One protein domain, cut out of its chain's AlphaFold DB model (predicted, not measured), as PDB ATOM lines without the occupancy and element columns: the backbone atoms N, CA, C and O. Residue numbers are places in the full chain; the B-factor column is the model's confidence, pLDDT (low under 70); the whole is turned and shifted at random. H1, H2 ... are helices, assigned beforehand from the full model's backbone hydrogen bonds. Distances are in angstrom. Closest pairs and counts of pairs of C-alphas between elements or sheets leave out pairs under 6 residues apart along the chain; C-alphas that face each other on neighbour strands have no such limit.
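This is residues 98 to 160 of the 160 residues of the protein "Hypothetical protein" of Rotaria sp. Silwood2 (UniProt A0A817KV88). This is an elongated turn of three helices: H1 makes one long side, H2 sits at the far end where the chain folds back, and H3 returns along the other side until its residues 140 to 145 pack on H1. Beyond H3 the chain folds back once more into the short H4, at the end away from H2, near residues 103 to 107 of H1 and residues 141 to 145 of H3. The printed part has 63 residues with four named helices in the order H1, H2, H3, H4 and no named strand, and the class is all helix. The whole is compact, with a radius of gyration of the C-alphas of 12.1 A, and spans 37 by 20 by 18 A.

Begin with H3, residues 130 to 147, the hub, which touches three helices. With residues 140 to 145 alone it touches H1, residues 100 to 115; the closest C-alphas, those of Met 106 and Val 144, are 6.2 A apart. H1 and H3 run opposite ways at a steep tilt of 43 degrees. With residues 132 to 136 alone H3 touches H2, residues 117 to 126, closest at the C-alphas of Tyr 126 and Ala 132, 6.1 A apart. H2 and H3 are a helical hairpin, running opposite ways at a shallow tilt of 32 degrees. H1 and H2 are close but not clearly touching, with the closest C-alphas, those of Leu 113 and Ile 119, 6.8 A apart. H4, residues 154 to 157, only just touches H1, with 3 pairs of C-alphas within 8 A, and only just touches H3, also with 3 pairs; its Leu 156 has its C-alpha 6.7 A from that of Val 103 and 7.1 A from that of Val 145, the closest pairs. H2 and H4 are apart. In H1, H2 and H3 every O i to N i+4 pair is within hydrogen-bond range; H4 is too short for such a pair.

Find C-alpha 130 at (-41.019, 21.514, 39.200); from there H3 runs 25.7 A to C-alpha 147. H1 begins at C-alpha 100, (-60.735, 1.147, 26.943), and runs 22.4 A; H2 runs 14.4 A. H4 ends at C-alpha 157, (-56.581, 11.849, 32.769).

Look to Pro 99 and Thr 128 for the two C-alphas farthest apart, 36.9 A. The printed part has no cut, ends at the chain's last residue, 160, and has no long link: H1 to H2 and H2 to H3 are tight, H3 to H4 is short. In the B-factor column, pLDDT is under 70 at residues 98 to 102, 104 and 149 to 160; the mean of the printed part is 74.4.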
ATOM      1  N   PRO A  98     -62.280   7.783  24.715       59.38
ATOM      2  CA  PRO A  98     -61.616   6.698  24.013       59.38
ATOM      3  C   PRO A  98     -62.094   5.339  24.543       59.38
ATOM      4  O   PRO A  98     -62.227   5.157  25.757       59.38
ATOM      5  N   PRO A  99     -62.326   4.352  23.657       66.75
ATOM      6  CA  PRO A  99     -62.497   2.965  24.057       66.75
ATOM      7  C   PRO A  99     -61.371   2.519  24.994       66.75
ATOM      8  O   PRO A  99     -60.219   2.919  24.834       66.75
ATOM      9  N   LEU A 100     -61.688   1.630  25.936       67.62
ATOM     10  CA  LEU A 100     -60.735   1.147  26.943       67.62
ATOM     11  C   LEU A 100     -59.447   0.562  26.326       67.62
ATOM     12  O   LEU A 100     -58.375   0.657  26.915       67.62
ATOM     13  N   GLU A 101     -59.544  -0.057  25.151       68.19
ATOM     14  CA  GLU A 101     -58.385  -0.585  24.419       68.19
ATOM     15  C   GLU A 101     -57.448   0.539  23.967       68.19
ATOM     16  O   GLU A 101     -56.246   0.465  24.209       68.19
ATOM     17  N   ILE A 102     -58.011   1.626  23.435       69.56
ATOM     18  CA  ILE A 102     -57.262   2.813  23.014       69.56
ATOM     19  C   ILE A 102     -56.626   3.495  24.224       69.56
ATOM     20  O   ILE A 102     -55.446   3.815  24.195       69.56
ATOM     21  N   VAL A 103     -57.360   3.629  25.331       71.69
ATOM     22  CA  VAL A 103     -56.813   4.123  26.605       71.69
ATOM     23  C   VAL A 103     -55.587   3.321  27.043       71.69
ATOM     24  O   VAL A 103     -54.578   3.893  27.452       71.69
ATOM     25  N   ARG A 104     -55.646   1.986  26.971       69.69
ATOM     26  CA  ARG A 104     -54.511   1.134  27.350       69.69
ATOM     27  C   ARG A 104     -53.312   1.371  26.442       69.69
ATOM     28  O   ARG A 104     -52.193   1.456  26.942       69.69
ATOM     29  N   GLU A 105     -53.530   1.500  25.137       72.38
ATOM     30  CA  GLU A 105     -52.464   1.830  24.188       72.38
ATOM     31  C   GLU A 105     -51.884   3.227  24.433       72.38
ATOM     32  O   GLU A 105     -50.664   3.388  24.403       72.38
ATOM     33  N   MET A 106     -52.725   4.208  24.772       74.19
ATOM     34  CA  MET A 106     -52.306   5.556  25.156       74.19
ATOM     35  C   MET A 106     -51.414   5.530  26.400       74.19
ATOM     36  O   MET A 106     -50.322   6.092  26.370       74.19
ATOM     37  N   ILE A 107     -51.818   4.823  27.463       78.00
ATOM     38  CA  ILE A 107     -51.027   4.685  28.699       78.00
ATOM     39  C   ILE A 107     -49.699   3.970  28.422       78.00
ATOM     40  O   ILE A 107     -48.648   4.378  28.923       78.00
ATOM     41  N   LEU A 108     -49.711   2.906  27.612       79.94
ATOM     42  CA  LEU A 108     -48.491   2.185  27.236       79.94
ATOM     43  C   LEU A 108     -47.540   3.072  26.430       79.94
ATOM     44  O   LEU A 108     -46.331   3.059  26.679       79.94
ATOM     45  N   TYR A 109     -48.067   3.847  25.485       81.25
ATOM     46  CA  TYR A 109     -47.278   4.767  24.678       81.25
ATOM     47  C   TYR A 109     -46.715   5.918  25.516       81.25
ATOM     48  O   TYR A 109     -45.516   6.184  25.457       81.25
ATOM     49  N   GLU A 110     -47.533   6.525  26.376       83.19
ATOM     50  CA  GLU A 110     -47.097   7.546  27.329       83.19
ATOM     51  C   GLU A 110     -45.976   7.020  28.232       83.19
ATOM     52  O   GLU A 110     -44.941   7.666  28.398       83.19
ATOM     53  N   THR A 111     -46.152   5.819  28.788       78.88
ATOM     54  CA  THR A 111     -45.158   5.188  29.660       78.88
ATOM     55  C   THR A 111     -43.850   4.945  28.911       78.88
ATOM     56  O   THR A 111     -42.776   5.218  29.447       78.88
ATOM     57  N   ARG A 112     -43.912   4.487  27.653       80.88
ATOM     58  CA  ARG A 112     -42.726   4.310  26.801       80.88
ATOM     59  C   ARG A 112     -42.000   5.625  26.546       80.88
ATOM     60  O   ARG A 112     -40.784   5.667  26.696       80.88
ATOM     61  N   LEU A 113     -42.732   6.689  26.215       80.75
ATOM     62  CA  LEU A 113     -42.154   8.020  26.030       80.75
ATOM     63  C   LEU A 113     -41.483   8.498  27.318       80.75
ATOM     64  O   LEU A 113     -40.305   8.849  27.304       80.75
ATOM     65  N   ARG A 114     -42.179   8.423  28.456       82.50
ATOM     66  CA  ARG A 114     -41.626   8.827  29.756       82.50
ATOM     67  C   ARG A 114     -40.370   8.042  30.120       82.50
ATOM     68  O   ARG A 114     -39.467   8.626  30.701       82.50
ATOM     69  N   LEU A 115     -40.292   6.755  29.790       84.12
ATOM     70  CA  LEU A 115     -39.123   5.914  30.066       84.12
ATOM     71  C   LEU A 115     -38.016   6.016  29.004       84.12
ATOM     72  O   LEU A 115     -36.971   5.394  29.179       84.12
ATOM     73  N   SER A 116     -38.217   6.768  27.919       85.25
ATOM     74  CA  SER A 116     -37.207   6.918  26.870       85.25
ATOM     75  C   SER A 116     -35.996   7.719  27.356       85.25
ATOM     76  O   SER A 116     -36.135   8.723  28.058       85.25
ATOM     77  N   ASP A 117     -34.797   7.310  26.936       84.06
ATOM     78  CA  ASP A 117     -33.547   7.972  27.331       84.06
ATOM     79  C   ASP A 117     -33.501   9.446  26.900       84.06
ATOM     80  O   ASP A 117     -32.881  10.275  27.566       84.06
ATOM     81  N   SER A 118     -34.143   9.793  25.780       85.50
ATOM     82  CA  SER A 118     -34.210  11.165  25.270       85.50
ATOM     83  C   SER A 118     -35.041  12.067  26.184       85.50
ATOM     84  O   SER A 118     -34.593  13.159  26.528       85.50
ATOM     85  N   ILE A 119     -36.208  11.598  26.635       85.38
ATOM     86  CA  ILE A 119     -37.070  12.340  27.562       85.38
ATOM     87  C   ILE A 119     -36.470  12.355  28.968       85.38
ATOM     88  O   ILE A 119     -36.464  13.404  29.607       85.38
ATOM     89  N   GLN A 120     -35.899  11.243  29.440       85.75
ATOM     90  CA  GLN A 120     -35.230  11.193  30.742       85.75
ATOM     91  C   GLN A 120     -34.079  12.204  30.831       85.75
ATOM     92  O   GLN A 120     -33.985  12.919  31.821       85.75
ATOM     93  N   LYS A 121     -33.286  12.382  29.764       84.00
ATOM     94  CA  LYS A 121     -32.254  13.435  29.714       84.00
ATOM     95  C   LYS A 121     -32.824  14.845  29.875       84.00
ATOM     96  O   LYS A 121     -32.197  15.677  30.521       84.00
ATOM     97  N   ILE A 122     -33.989  15.131  29.293       83.12
ATOM     98  CA  ILE A 122     -34.655  16.434  29.451       83.12
ATOM     99  C   ILE A 122     -35.131  16.601  30.895       83.12
ATOM    100  O   ILE A 122     -34.866  17.627  31.515       83.12
ATOM    101  N   MET A 123     -35.772  15.573  31.448       82.50
ATOM    102  CA  MET A 123     -36.237  15.558  32.835       82.50
ATOM    103  C   MET A 123     -35.081  15.755  33.823       82.50
ATOM    104  O   MET A 123     -35.230  16.506  34.782       82.50
ATOM    105  N   ASP A 124     -33.916  15.163  33.555       86.25
ATOM    106  CA  ASP A 124     -32.699  15.336  34.351       86.25
ATOM    107  C   ASP A 124     -32.125  16.756  34.245       86.25
ATOM    108  O   ASP A 124     -31.625  17.290  35.232       86.25
ATOM    109  N   ILE A 125     -32.206  17.413  33.081       85.31
ATOM    110  CA  ILE A 125     -31.764  18.811  32.925       85.31
ATOM    111  C   ILE A 125     -32.642  19.753  33.755       85.31
ATOM    112  O   ILE A 125     -32.125  20.657  34.410       85.31
ATOM    113  N   TYR A 126     -33.956  19.529  33.751       84.19
ATOM    114  CA  TYR A 126     -34.930  20.408  34.399       84.19
ATOM    115  C   TYR A 126     -35.377  19.930  35.788       84.19
ATOM    116  O   TYR A 126     -36.265  20.540  36.373       84.19
ATOM    117  N   HIS A 127     -34.755  18.892  36.362       85.69
ATOM    118  CA  HIS A 127     -35.210  18.254  37.610       85.69
ATOM    119  C   HIS A 127     -35.324  19.202  38.817       85.69
ATOM    120  O   HIS A 127     -36.038  18.899  39.772       85.69
ATOM    121  N   THR A 128     -34.603  20.326  38.802       82.25
ATOM    122  CA  THR A 128     -34.645  21.350  39.854       82.25
ATOM    123  C   THR A 128     -35.843  22.294  39.747       82.25
ATOM    124  O   THR A 128     -36.120  23.016  40.701       82.25
ATOM    125  N   ASP A 129     -36.527  22.322  38.601       81.94
ATOM    126  CA  ASP A 129     -37.677  23.181  38.324       81.94
ATOM    127  C   ASP A 129     -38.943  22.328  38.142       81.94
ATOM    128  O   ASP A 129     -39.192  21.733  37.091       81.94
ATOM    129  N   GLU A 130     -39.765  22.277  39.192       79.94
ATOM    130  CA  GLU A 130     -41.019  21.514  39.200       79.94
ATOM    131  C   GLU A 130     -42.003  21.983  38.111       79.94
ATOM    132  O   GLU A 130     -42.749  21.162  37.567       79.94
ATOM    133  N   CYS A 131     -41.991  23.270  37.746       77.44
ATOM    134  CA  CYS A 131     -42.854  23.813  36.697       77.44
ATOM    135  C   CYS A 131     -42.402  23.336  35.313       77.44
ATOM    136  O   CYS A 131     -43.235  22.916  34.511       77.44
ATOM    137  N   ALA A 132     -41.095  23.343  35.048       74.50
ATOM    138  CA  ALA A 132     -40.531  22.832  33.800       74.50
ATOM    139  C   ALA A 132     -40.777  21.323  33.638       74.50
ATOM    140  O   ALA A 132     -41.175  20.871  32.566       74.50
ATOM    141  N   VAL A 133     -40.618  20.548  34.713       77.56
ATOM    142  CA  VAL A 133     -40.917  19.106  34.728       77.56
ATOM    143  C   VAL A 133     -42.398  18.834  34.459       77.56
ATOM    144  O   VAL A 133     -42.738  17.964  33.654       77.56
ATOM    145  N   THR A 134     -43.289  19.598  35.095       80.50
ATOM    146  CA  THR A 134     -44.737  19.497  34.854       80.50
ATOM    147  C   THR A 134     -45.071  19.830  33.401       80.50
ATOM    148  O   THR A 134     -45.824  19.101  32.762       80.50
ATOM    149  N   TYR A 135     -44.435  20.859  32.841       80.06
ATOM    150  CA  TYR A 135     -44.628  21.253  31.450       80.06
ATOM    151  C   TYR A 135     -44.190  20.164  30.456       80.06
ATOM    152  O   TYR A 135     -44.907  19.876  29.502       80.06
ATOM    153  N   VAL A 136     -43.064  19.482  30.704       77.44
ATOM    154  CA  VAL A 136     -42.642  18.317  29.898       77.44
ATOM    155  C   VAL A 136     -43.682  17.195  29.967       77.44
ATOM    156  O   VAL A 136     -43.995  16.581  28.947       77.44
ATOM    157  N   HIS A 137     -44.255  16.930  31.145       83.31
ATOM    158  CA  HIS A 137     -45.325  15.943  31.281       83.31
ATOM    159  C   HIS A 137     -46.582  16.316  30.495       83.31
ATOM    160  O   HIS A 137     -47.125  15.451  29.808       83.31
ATOM    161  N   ASP A 138     -47.013  17.575  30.550       81.06
ATOM    162  CA  ASP A 138     -48.176  18.053  29.798       81.06
ATOM    163  C   ASP A 138     -47.958  17.923  28.284       81.06
ATOM    164  O   ASP A 138     -48.842  17.450  27.573       81.06
ATOM    165  N   LEU A 139     -46.758  18.249  27.789       81.94
ATOM    166  CA  LEU A 139     -46.402  18.086  26.375       81.94
ATOM    167  C   LEU A 139     -46.450  16.622  25.921       81.94
ATOM    168  O   LEU A 139     -46.935  16.329  24.830       81.94
ATOM    169  N   ILE A 140     -45.980  15.690  26.757       82.38
ATOM    170  CA  ILE A 140     -46.064  14.253  26.463       82.38
ATOM    171  C   ILE A 140     -47.529  13.804  26.423       82.38
ATOM    172  O   ILE A 140     -47.919  13.091  25.502       82.38
ATOM    173  N   GLN A 141     -48.347  14.223  27.393       80.69
ATOM    174  CA  GLN A 141     -49.767  13.867  27.442       80.69
ATOM    175  C   GLN A 141     -50.527  14.407  26.228       80.69
ATOM    176  O   GLN A 141     -51.284  13.661  25.607       80.69
ATOM    177  N   GLN A 142     -50.272  15.662  25.851       76.94
ATOM    178  CA  GLN A 142     -50.838  16.273  24.651       76.94
ATOM    179  C   GLN A 142     -50.443  15.490  23.395       76.94
ATOM    180  O   GLN A 142     -51.308  15.130  22.602       76.94
ATOM    181  N   HIS A 143     -49.158  15.150  23.243       81.25
ATOM    182  CA  HIS A 143     -48.683  14.380  22.090       81.25
ATOM    183  C   HIS A 143     -49.337  13.000  21.997       81.25
ATOM    184  O   HIS A 143     -49.701  12.558  20.912       81.25
ATOM    185  N   VAL A 144     -49.508  12.306  23.124       77.44
ATOM    186  CA  VAL A 144     -50.198  11.007  23.163       77.44
ATOM    187  C   VAL A 144     -51.646  11.169  22.704       77.44
ATOM    188  O   VAL A 144     -52.105  10.431  21.839       77.44
ATOM    189  N   VAL A 145     -52.359  12.155  23.236       72.31
ATOM    190  CA  VAL A 145     -53.764  12.425  22.906       72.31
ATOM    191  C   VAL A 145     -53.923  12.748  21.415       72.31
ATOM    192  O   VAL A 145     -54.735  12.111  20.741       72.31
ATOM    193  N   GLU A 146     -53.073  13.622  20.873       73.06
ATOM    194  CA  GLU A 146     -53.053  13.967  19.446       73.06
ATOM    195  C   GLU A 146     -52.685  12.772  18.557       73.06
ATOM    196  O   GLU A 146     -53.303  12.564  17.511       73.06
ATOM    197  N   TYR A 147     -51.722  11.948  18.979       76.19
ATOM    198  CA  TYR A 147     -51.293  10.764  18.235       76.19
ATOM    199  C   TYR A 147     -52.436   9.759  18.027       76.19
ATOM    200  O   TYR A 147     -52.560   9.172  16.950       76.19
ATOM    201  N   PHE A 148     -53.302   9.598  19.030       70.12
ATOM    202  CA  PHE A 148     -54.480   8.731  18.958       70.12
ATOM    203  C   PHE A 148     -55.725   9.427  18.371       70.12
ATOM    204  O   PHE A 148     -56.785   8.810  18.289       70.12
ATOM    205  N   GLY A 149     -55.606  10.677  17.905       65.25
ATOM    206  CA  GLY A 149     -56.682  11.414  17.233       65.25
ATOM    207  C   GLY A 149     -57.668  12.113  18.171       65.25
ATOM    208  O   GLY A 149     -58.758  12.490  17.739       65.25
ATOM    209  N   TYR A 150     -57.299  12.295  19.437       65.00
ATOM    210  CA  TYR A 150     -58.087  13.014  20.432       65.00
ATOM    211  C   TYR A 150     -57.561  14.444  20.600       65.00
ATOM    212  O   TYR A 150     -56.427  14.756  20.241       65.00
ATOM    213  N   GLN A 151     -58.404  15.330  21.128       58.25
ATOM    214  CA  GLN A 151     -58.042  16.726  21.420       58.25
ATOM    215  C   GLN A 151     -58.063  17.037  22.916       58.25
ATOM    216  O   GLN A 151     -57.464  18.019  23.341       58.25
ATOM    217  N   ASP A 152     -58.754  16.217  23.713       61.84
ATOM    218  CA  ASP A 152     -58.909  16.463  25.140       61.84
ATOM    219  C   ASP A 152     -57.940  15.600  25.954       61.84
ATOM    220  O   ASP A 152     -58.049  14.373  25.987       61.84
ATOM    221  N   VAL A 153     -57.013  16.248  26.662       58.78
ATOM    222  CA  VAL A 153     -56.096  15.594  27.612       58.78
ATOM    223  C   VAL A 153     -56.859  14.924  28.757       58.78
ATOM    224  O   VAL A 153     -56.381  13.950  29.348       58.78
ATOM    225  N   ASN A 154     -58.085  15.376  29.035       56.25
ATOM    226  CA  ASN A 154     -58.964  14.726  29.996       56.25
ATOM    227  C   ASN A 154     -59.323  13.298  29.585       56.25
ATOM    228  O   ASN A 154     -59.587  12.496  30.474       56.25
ATOM    229  N   ALA A 155     -59.259  12.943  28.297       54.16
ATOM    230  CA  ALA A 155     -59.470  11.575  27.821       54.16
ATOM    231  C   ALA A 155     -58.439  10.584  28.395       54.16
ATOM    232  O   ALA A 155     -58.766   9.432  28.670       54.16
ATOM    233  N   LEU A 156     -57.203  11.044  28.614       54.94
ATOM    234  CA  LEU A 156     -56.145  10.267  29.261       54.94
ATOM    235  C   LEU A 156     -56.232  10.381  30.794       54.94
ATOM    236  O   LEU A 156     -56.068   9.393  31.503       54.94
ATOM    237  N   ARG A 157     -56.533  11.580  31.317       54.19
ATOM    238  CA  ARG A 157     -56.581  11.849  32.769       54.19
ATOM    239  C   ARG A 157     -57.783  11.236  33.489       54.19
ATOM    240  O   ARG A 157     -57.695  11.030  34.689       54.19
ATOM    241  N   THR A 158     -58.891  10.957  32.799       52.22
ATOM    242  CA  THR A 158     -60.041  10.241  33.391       52.22
ATOM    243  C   THR A 158     -59.828   8.734  33.482       52.22
ATOM    244  O   THR A 158     -60.596   8.056  34.162       52.22
ATOM    245  N   ALA A 159     -58.811   8.203  32.803       47.59
ATOM    246  CA  ALA A 159     -58.557   6.773  32.735       47.59
ATOM    247  C   ALA A 159     -57.369   6.284  33.585       47.59
ATOM    248  O   ALA A 159     -57.203   5.072  33.746       47.59
ATOM    249  N   LEU A 160     -56.560   7.213  34.102       45.91
ATOM    250  CA  LEU A 160     -55.474   6.991  35.063       45.91
ATOM    251  C   LEU A 160     -55.961   7.237  36.496       45.91
ATOM    252  O   LEU A 160     -55.525   6.475  37.389       45.91
TER     253      LEU A 160